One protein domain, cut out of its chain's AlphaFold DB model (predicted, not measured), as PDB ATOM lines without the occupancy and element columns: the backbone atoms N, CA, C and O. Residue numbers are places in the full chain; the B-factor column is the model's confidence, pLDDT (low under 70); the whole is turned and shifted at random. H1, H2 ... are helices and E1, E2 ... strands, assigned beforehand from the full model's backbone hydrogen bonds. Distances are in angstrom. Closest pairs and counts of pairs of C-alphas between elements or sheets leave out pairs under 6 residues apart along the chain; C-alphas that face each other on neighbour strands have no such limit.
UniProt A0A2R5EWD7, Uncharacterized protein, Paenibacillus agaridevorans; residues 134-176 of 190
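This is residues 134 to 176 of the 190 residues of an uncharacterized protein of Paenibacillus agaridevorans (UniProt A0A2R5EWD7). Picture a flat piece in which two short helices, H1 and H2, run opposite ways side by side, and a two-stranded hairpin, E1 and E2, extends the piece beyond them. E2 is the strand nearer the helices, with the beginning of H1 and the last turns of H2 close to it, while E1 lies on its far side; the chain goes round H1, H2, E1 and E2 and comes back near its first printed residue. The printed part has 43 residues, with two named helices followed by two named strands, the sheet order being E1 - E2, antiparallel, and the class mixed, helices and strands. It is only just compact, close to loose, with a radius of gyration of the C-alphas of 11.0 A, and it spans 29 by 25 by 8 A.

Start at Thr 134 and go one residue on to C-alpha 135 at (28.687, -26.573, 22.161), where H1 begins; it takes residues 135 to 143 and is 12.4 A long from first to last C-alpha. Next find H2, residues 149 to 158, 14.2 A long, beginning at C-alpha 149 at (33.135, -15.312, 22.873). Then comes E1, residues 161 to 166, 16.4 A long. Last is E2, residues 172 to 176, 13.7 A long, which ends at C-alpha 176 at (29.105, -28.391, 29.520).

Begin with H1 and H2, which are close but not clearly touching: their closest C-alphas, those of Leu 138 and Ser 152, are 6.1 A apart. Their lines stand at a shallow tilt of 23 degrees, and they run opposite ways. In both helices every O i to N i+4 pair is within hydrogen-bond range. From H1 look to E2: the closest C-alphas of the two, those of Glu 135 and Lys 174, are 5.4 A apart. From H2 to E2 the closest C-alphas are those of Lys 156 and Tyr 176, 6.2 A apart. H1 and E1 are apart. E1 and E2 form a hairpin of antiparallel neighbours, with 156 degrees between their directions. C-alphas 164 and 174 face each other at 4.6 A; beside them, N 165 and O 173 are within hydrogen-bond range at 2.8 A, and so are N 175 and O 163 at 2.9 A.

The two C-alphas farthest apart are those of Asp 150 and Gly 170, at 29.5 A, whereas the C-alphas of Thr 134 and Tyr 176, the first and last printed, are 6.3 A apart. The printed part has no cut. The links H1 to H2, H2 to E1 and E1 to E2 are tight, with 5, 2 and 5 residues. The mean pLDDT of the printed part of this model is 95.8, and no printed residue is under 70.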
ATOM      1  N   THR A 134      25.023 -26.950  25.360       97.12
ATOM      2  CA  THR A 134      25.658 -27.673  24.248       97.12
ATOM      3  C   THR A 134      26.675 -26.768  23.553       97.12
ATOM      4  O   THR A 134      26.510 -25.547  23.544       97.12
ATOM      5  N   GLU A 135      27.732 -27.340  22.972       97.31
ATOM      6  CA  GLU A 135      28.687 -26.573  22.161       97.31
ATOM      7  C   GLU A 135      27.951 -25.877  21.013       97.31
ATOM      8  O   GLU A 135      28.176 -24.691  20.766       97.31
ATOM      9  N   SER A 136      27.015 -26.583  20.373       95.81
ATOM     10  CA  SER A 136      26.183 -26.039  19.300       95.81
ATOM     11  C   SER A 136      25.371 -24.814  19.738       95.81
ATOM     12  O   SER A 136      25.374 -23.809  19.028       95.81
ATOM     13  N   ASP A 137      24.724 -24.853  20.910       95.38
ATOM     14  CA  ASP A 137      23.954 -23.714  21.433       95.38
ATOM     15  C   ASP A 137      24.861 -22.515  21.733       95.38
ATOM     16  O   ASP A 137      24.497 -21.372  21.452       95.38
ATOM     17  N   LEU A 138      26.048 -22.749  22.304       96.81
ATOM     18  CA  LEU A 138      27.009 -21.675  22.578       96.81
ATOM     19  C   LEU A 138      27.457 -20.999  21.275       96.81
ATOM     20  O   LEU A 138      27.463 -19.770  21.195       96.81
ATOM     21  N   VAL A 139      27.765 -21.784  20.238       96.56
ATOM     22  CA  VAL A 139      28.156 -21.262  18.921       96.56
ATOM     23  C   VAL A 139      27.003 -20.507  18.249       96.56
ATOM     24  O   VAL A 139      27.216 -19.389  17.779       96.56
ATOM     25  N   ASP A 140      25.783 -21.056  18.238       96.62
ATOM     26  CA  ASP A 140      24.609 -20.385  17.648       96.62
ATOM     27  C   ASP A 140      24.317 -19.052  18.354       96.62
ATOM     28  O   ASP A 140      24.104 -18.029  17.699       96.62
ATOM     29  N   ASN A 141      24.400 -19.017  19.689       96.31
ATOM     30  CA  ASN A 141      24.213 -17.790  20.464       96.31
ATOM     31  C   ASN A 141      25.255 -16.714  20.119       96.31
ATOM     32  O   ASN A 141      24.898 -15.535  20.036       96.31
ATOM     33  N   ILE A 142      26.512 -17.097  19.871       96.69
ATOM     34  CA  ILE A 142      27.551 -16.168  19.403       96.69
ATOM     35  C   ILE A 142      27.229 -15.660  17.998       96.69
ATOM     36  O   ILE A 142      27.231 -14.450  17.765       96.69
ATOM     37  N   CYS A 143      26.900 -16.556  17.064       96.50
ATOM     38  CA  CYS A 143      26.558 -16.184  15.689       96.50
ATOM     39  C   CYS A 143      25.358 -15.228  15.619       96.50
ATOM     40  O   CYS A 143      25.317 -14.348  14.758       96.50
ATOM     41  N   ARG A 144      24.397 -15.368  16.538       96.44
ATOM     42  CA  ARG A 144      23.224 -14.488  16.658       96.44
ATOM     43  C   ARG A 144      23.491 -13.188  17.416       96.44
ATOM     44  O   ARG A 144      22.602 -12.339  17.476       96.44
ATOM     45  N   GLY A 145      24.675 -13.026  18.004       95.38
ATOM     46  CA  GLY A 145      25.016 -11.878  18.845       95.38
ATOM     47  C   GLY A 145      24.262 -11.844  20.177       95.38
ATOM     48  O   GLY A 145      24.114 -10.777  20.768       95.38
ATOM     49  N   TRP A 146      23.751 -12.987  20.644       95.06
ATOM     50  CA  TRP A 146      23.116 -13.133  21.961       95.06
ATOM     51  C   TRP A 146      24.126 -13.429  23.072       95.06
ATOM     52  O   TRP A 146      23.780 -13.350  24.247       95.06
ATOM     53  N   MET A 147      25.356 -13.779  22.693       96.00
ATOM     54  CA  MET A 147      26.462 -14.096  23.585       96.00
ATOM     55  C   MET A 147      27.787 -13.666  22.944       96.00
ATOM     56  O   MET A 147      27.948 -13.719  21.726       96.00
ATOM     57  N   SER A 148      28.746 -13.242  23.758       97.00
ATOM     58  CA  SER A 148      30.126 -12.984  23.338       97.00
ATOM     59  C   SER A 148      31.003 -14.238  23.434       97.00
ATOM     60  O   SER A 148      30.693 -15.185  24.157       97.00
ATOM     61  N   PHE A 149      32.145 -14.236  22.741       96.38
ATOM     62  CA  PHE A 149      33.135 -15.312  22.873       96.38
ATOM     63  C   PHE A 149      33.620 -15.467  24.323       96.38
ATOM     64  O   PHE A 149      33.657 -16.586  24.828       96.38
ATOM     65  N   ASP A 150      33.885 -14.353  25.012       97.25
ATOM     66  CA  ASP A 150      34.340 -14.353  26.407       97.25
ATOM     67  C   ASP A 150      33.309 -14.984  27.359       97.25
ATOM     68  O   ASP A 150      33.672 -15.718  28.280       97.25
ATOM     69  N   GLU A 151      32.010 -14.738  27.145       96.44
ATOM     70  CA  GLU A 151      30.944 -15.363  27.939       96.44
ATOM     71  C   GLU A 151      30.876 -16.876  27.713       96.44
ATOM     72  O   GLU A 151      30.779 -17.633  28.683       96.44
ATOM     73  N   SER A 152      30.976 -17.327  26.459       96.94
ATOM     74  CA  SER A 152      31.043 -18.754  26.124       96.94
ATOM     75  C   SER A 152      32.265 -19.421  26.761       96.94
ATOM     76  O   SER A 152      32.136 -20.464  27.404       96.94
ATOM     77  N   ASP A 153      33.448 -18.817  26.647       97.25
ATOM     78  CA  ASP A 153      34.673 -19.361  27.241       97.25
ATOM     79  C   ASP A 153      34.587 -19.404  28.770       97.25
ATOM     80  O   ASP A 153      34.994 -20.390  29.390       97.25
ATOM     81  N   ALA A 154      33.968 -18.397  29.392       97.44
ATOM     82  CA  ALA A 154      33.703 -18.408  30.826       97.44
ATOM     83  C   ALA A 154      32.738 -19.534  31.241       97.44
ATOM     84  O   ALA A 154      32.926 -20.117  32.311       97.44
ATOM     85  N   ILE A 155      31.722 -19.857  30.432       97.19
ATOM     86  CA  ILE A 155      30.825 -21.004  30.665       97.19
ATOM     87  C   ILE A 155      31.623 -22.307  30.605       97.19
ATOM     88  O   ILE A 155      31.584 -23.092  31.556       97.19
ATOM     89  N   LYS A 156      32.399 -22.512  29.534       97.56
ATOM     90  CA  LYS A 156      33.206 -23.726  29.338       97.56
ATOM     91  C   LYS A 156      34.233 -23.911  30.453       97.56
ATOM     92  O   LYS A 156      34.366 -25.009  30.983       97.56
ATOM     93  N   ALA A 157      34.906 -22.837  30.866       97.38
ATOM     94  CA  ALA A 157      35.893 -22.863  31.945       97.38
ATOM     95  C   ALA A 157      35.280 -23.139  33.332       97.38
ATOM     96  O   ALA A 157      35.956 -23.681  34.204       97.38
ATOM     97  N   LYS A 158      34.010 -22.772  33.554       96.94
ATOM     98  CA  LYS A 158      33.280 -23.041  34.807       96.94
ATOM     99  C   LYS A 158      32.639 -24.428  34.858       96.94
ATOM    100  O   LYS A 158      32.149 -24.817  35.921       96.94
ATOM    101  N   ALA A 159      32.586 -25.147  33.739       97.31
ATOM    102  CA  ALA A 159      31.952 -26.452  33.684       97.31
ATOM    103  C   ALA A 159      32.682 -27.443  34.600       97.31
ATOM    104  O   ALA A 159      33.893 -27.625  34.502       97.31
ATOM    105  N   TYR A 160      31.940 -28.100  35.491       95.81
ATOM    106  CA  TYR A 160      32.506 -29.141  36.356       95.81
ATOM    107  C   TYR A 160      32.492 -30.516  35.678       95.81
ATOM    108  O   TYR A 160      33.144 -31.446  36.149       95.81
ATOM    109  N   LYS A 161      31.719 -30.650  34.596       95.94
ATOM    110  CA  LYS A 161      31.574 -31.869  33.808       95.94
ATOM    111  C   LYS A 161      31.435 -31.499  32.336       95.94
ATOM    112  O   LYS A 161      30.678 -30.589  31.993       95.94
ATOM    113  N   VAL A 162      32.179 -32.210  31.493       97.44
ATOM    114  CA  VAL A 162      32.109 -32.113  30.034       97.44
ATOM    115  C   VAL A 162      31.928 -33.518  29.482       97.44
ATOM    116  O   VAL A 162      32.694 -34.415  29.830       97.44
ATOM    117  N   GLU A 163      30.914 -33.711  28.648       96.62
ATOM    118  CA  GLU A 163      30.554 -35.019  28.090       96.62
ATOM    119  C   GLU A 163      30.327 -34.905  26.584       96.62
ATOM    120  O   GLU A 163      29.882 -33.866  26.095       96.62
ATOM    121  N   GLU A 164      30.633 -35.972  25.849       97.00
ATOM    122  CA  GLU A 164      30.262 -36.097  24.440       97.00
ATOM    123  C   GLU A 164      28.895 -36.772  24.333       97.00
ATOM    124  O   GLU A 164      28.660 -37.834  24.916       97.00
ATOM    125  N   ILE A 165      27.997 -36.163  23.566       94.75
ATOM    126  CA  ILE A 165      26.652 -36.672  23.315       94.75
ATOM    127  C   ILE A 165      26.475 -36.984  21.832       94.75
ATOM    128  O   ILE A 165      27.060 -36.339  20.963       94.75
ATOM    129  N   ARG A 166      25.647 -37.988  21.536       94.12
ATOM    130  CA  ARG A 166      25.235 -38.299  20.163       94.12
ATOM    131  C   ARG A 166      23.923 -37.598  19.850       94.12
ATOM    132  O   ARG A 166      22.955 -37.745  20.594       94.12
ATOM    133  N   LEU A 167      23.902 -36.878  18.740       90.69
ATOM    134  CA  LEU A 167      22.720 -36.217  18.212       90.69
ATOM    135  C   LEU A 167      21.832 -37.210  17.450       90.69
ATOM    136  O   LEU A 167      22.249 -38.310  17.078       90.69
ATOM    137  N   THR A 168      20.580 -36.822  17.215       87.25
ATOM    138  CA  THR A 168      19.583 -37.657  16.523       87.25
ATOM    139  C   THR A 168      19.924 -37.920  15.058       87.25
ATOM    140  O   THR A 168      19.486 -38.927  14.508       87.25
ATOM    141  N   ASP A 169      20.711 -37.047  14.437       89.31
ATOM    142  CA  ASP A 169      21.215 -37.178  13.067       89.31
ATOM    143  C   ASP A 169      22.510 -38.010  12.969       89.31
ATOM    144  O   ASP A 169      23.041 -38.206  11.878       89.31
ATOM    145  N   GLY A 170      23.007 -38.534  14.096       88.75
ATOM    146  CA  GLY A 170      24.259 -39.286  14.172       88.75
ATOM    147  C   GLY A 170      25.504 -38.420  14.374       88.75
ATOM    148  O   GLY A 170      26.598 -38.975  14.488       88.75
ATOM    149  N   GLY A 171      25.356 -37.095  14.457       92.31
ATOM    150  CA  GLY A 171      26.423 -36.179  14.842       92.31
ATOM    151  C   GLY A 171      26.877 -36.367  16.292       92.31
ATOM    152  O   GLY A 171      26.227 -37.037  17.100       92.31
ATOM    153  N   ILE A 172      28.016 -35.760  16.624       95.38
ATOM    154  CA  ILE A 172      28.541 -35.695  17.991       95.38
ATOM    155  C   ILE A 172      28.555 -34.230  18.415       95.38
ATOM    156  O   ILE A 172      29.009 -33.375  17.658       95.38
ATOM    157  N   ASP A 173      28.090 -33.967  19.629       96.50
ATOM    158  CA  ASP A 173      28.146 -32.660  20.281       96.50
ATOM    159  C   ASP A 173      28.795 -32.804  21.667       96.50
ATOM    160  O   ASP A 173      29.002 -33.916  22.162       96.50
ATOM    161  N   LYS A 174      29.132 -31.686  22.302       97.69
ATOM    162  CA  LYS A 174      29.652 -31.631  23.666       97.69
ATOM    163  C   LYS A 174      28.691 -30.881  24.562       97.69
ATOM    164  O   LYS A 174      28.173 -29.835  24.193       97.69
ATOM    165  N   THR A 175      28.496 -31.393  25.767       97.69
ATOM    166  CA  THR A 175      27.737 -30.713  26.815       97.69
ATOM    167  C   THR A 175      28.654 -30.241  27.925       97.69
ATOM    168  O   THR A 175      29.515 -30.993  28.373       97.69
ATOM    169  N   TYR A 176      28.410 -29.030  28.412       98.12
ATOM    170  CA  TYR A 176      29.105 -28.391  29.520       98.12
ATOM    171  C   TYR A 176      28.117 -28.206  30.674       98.12
ATOM    172  O   TYR A 176      27.185 -27.406  30.570       98.12
TER     173      TYR A 176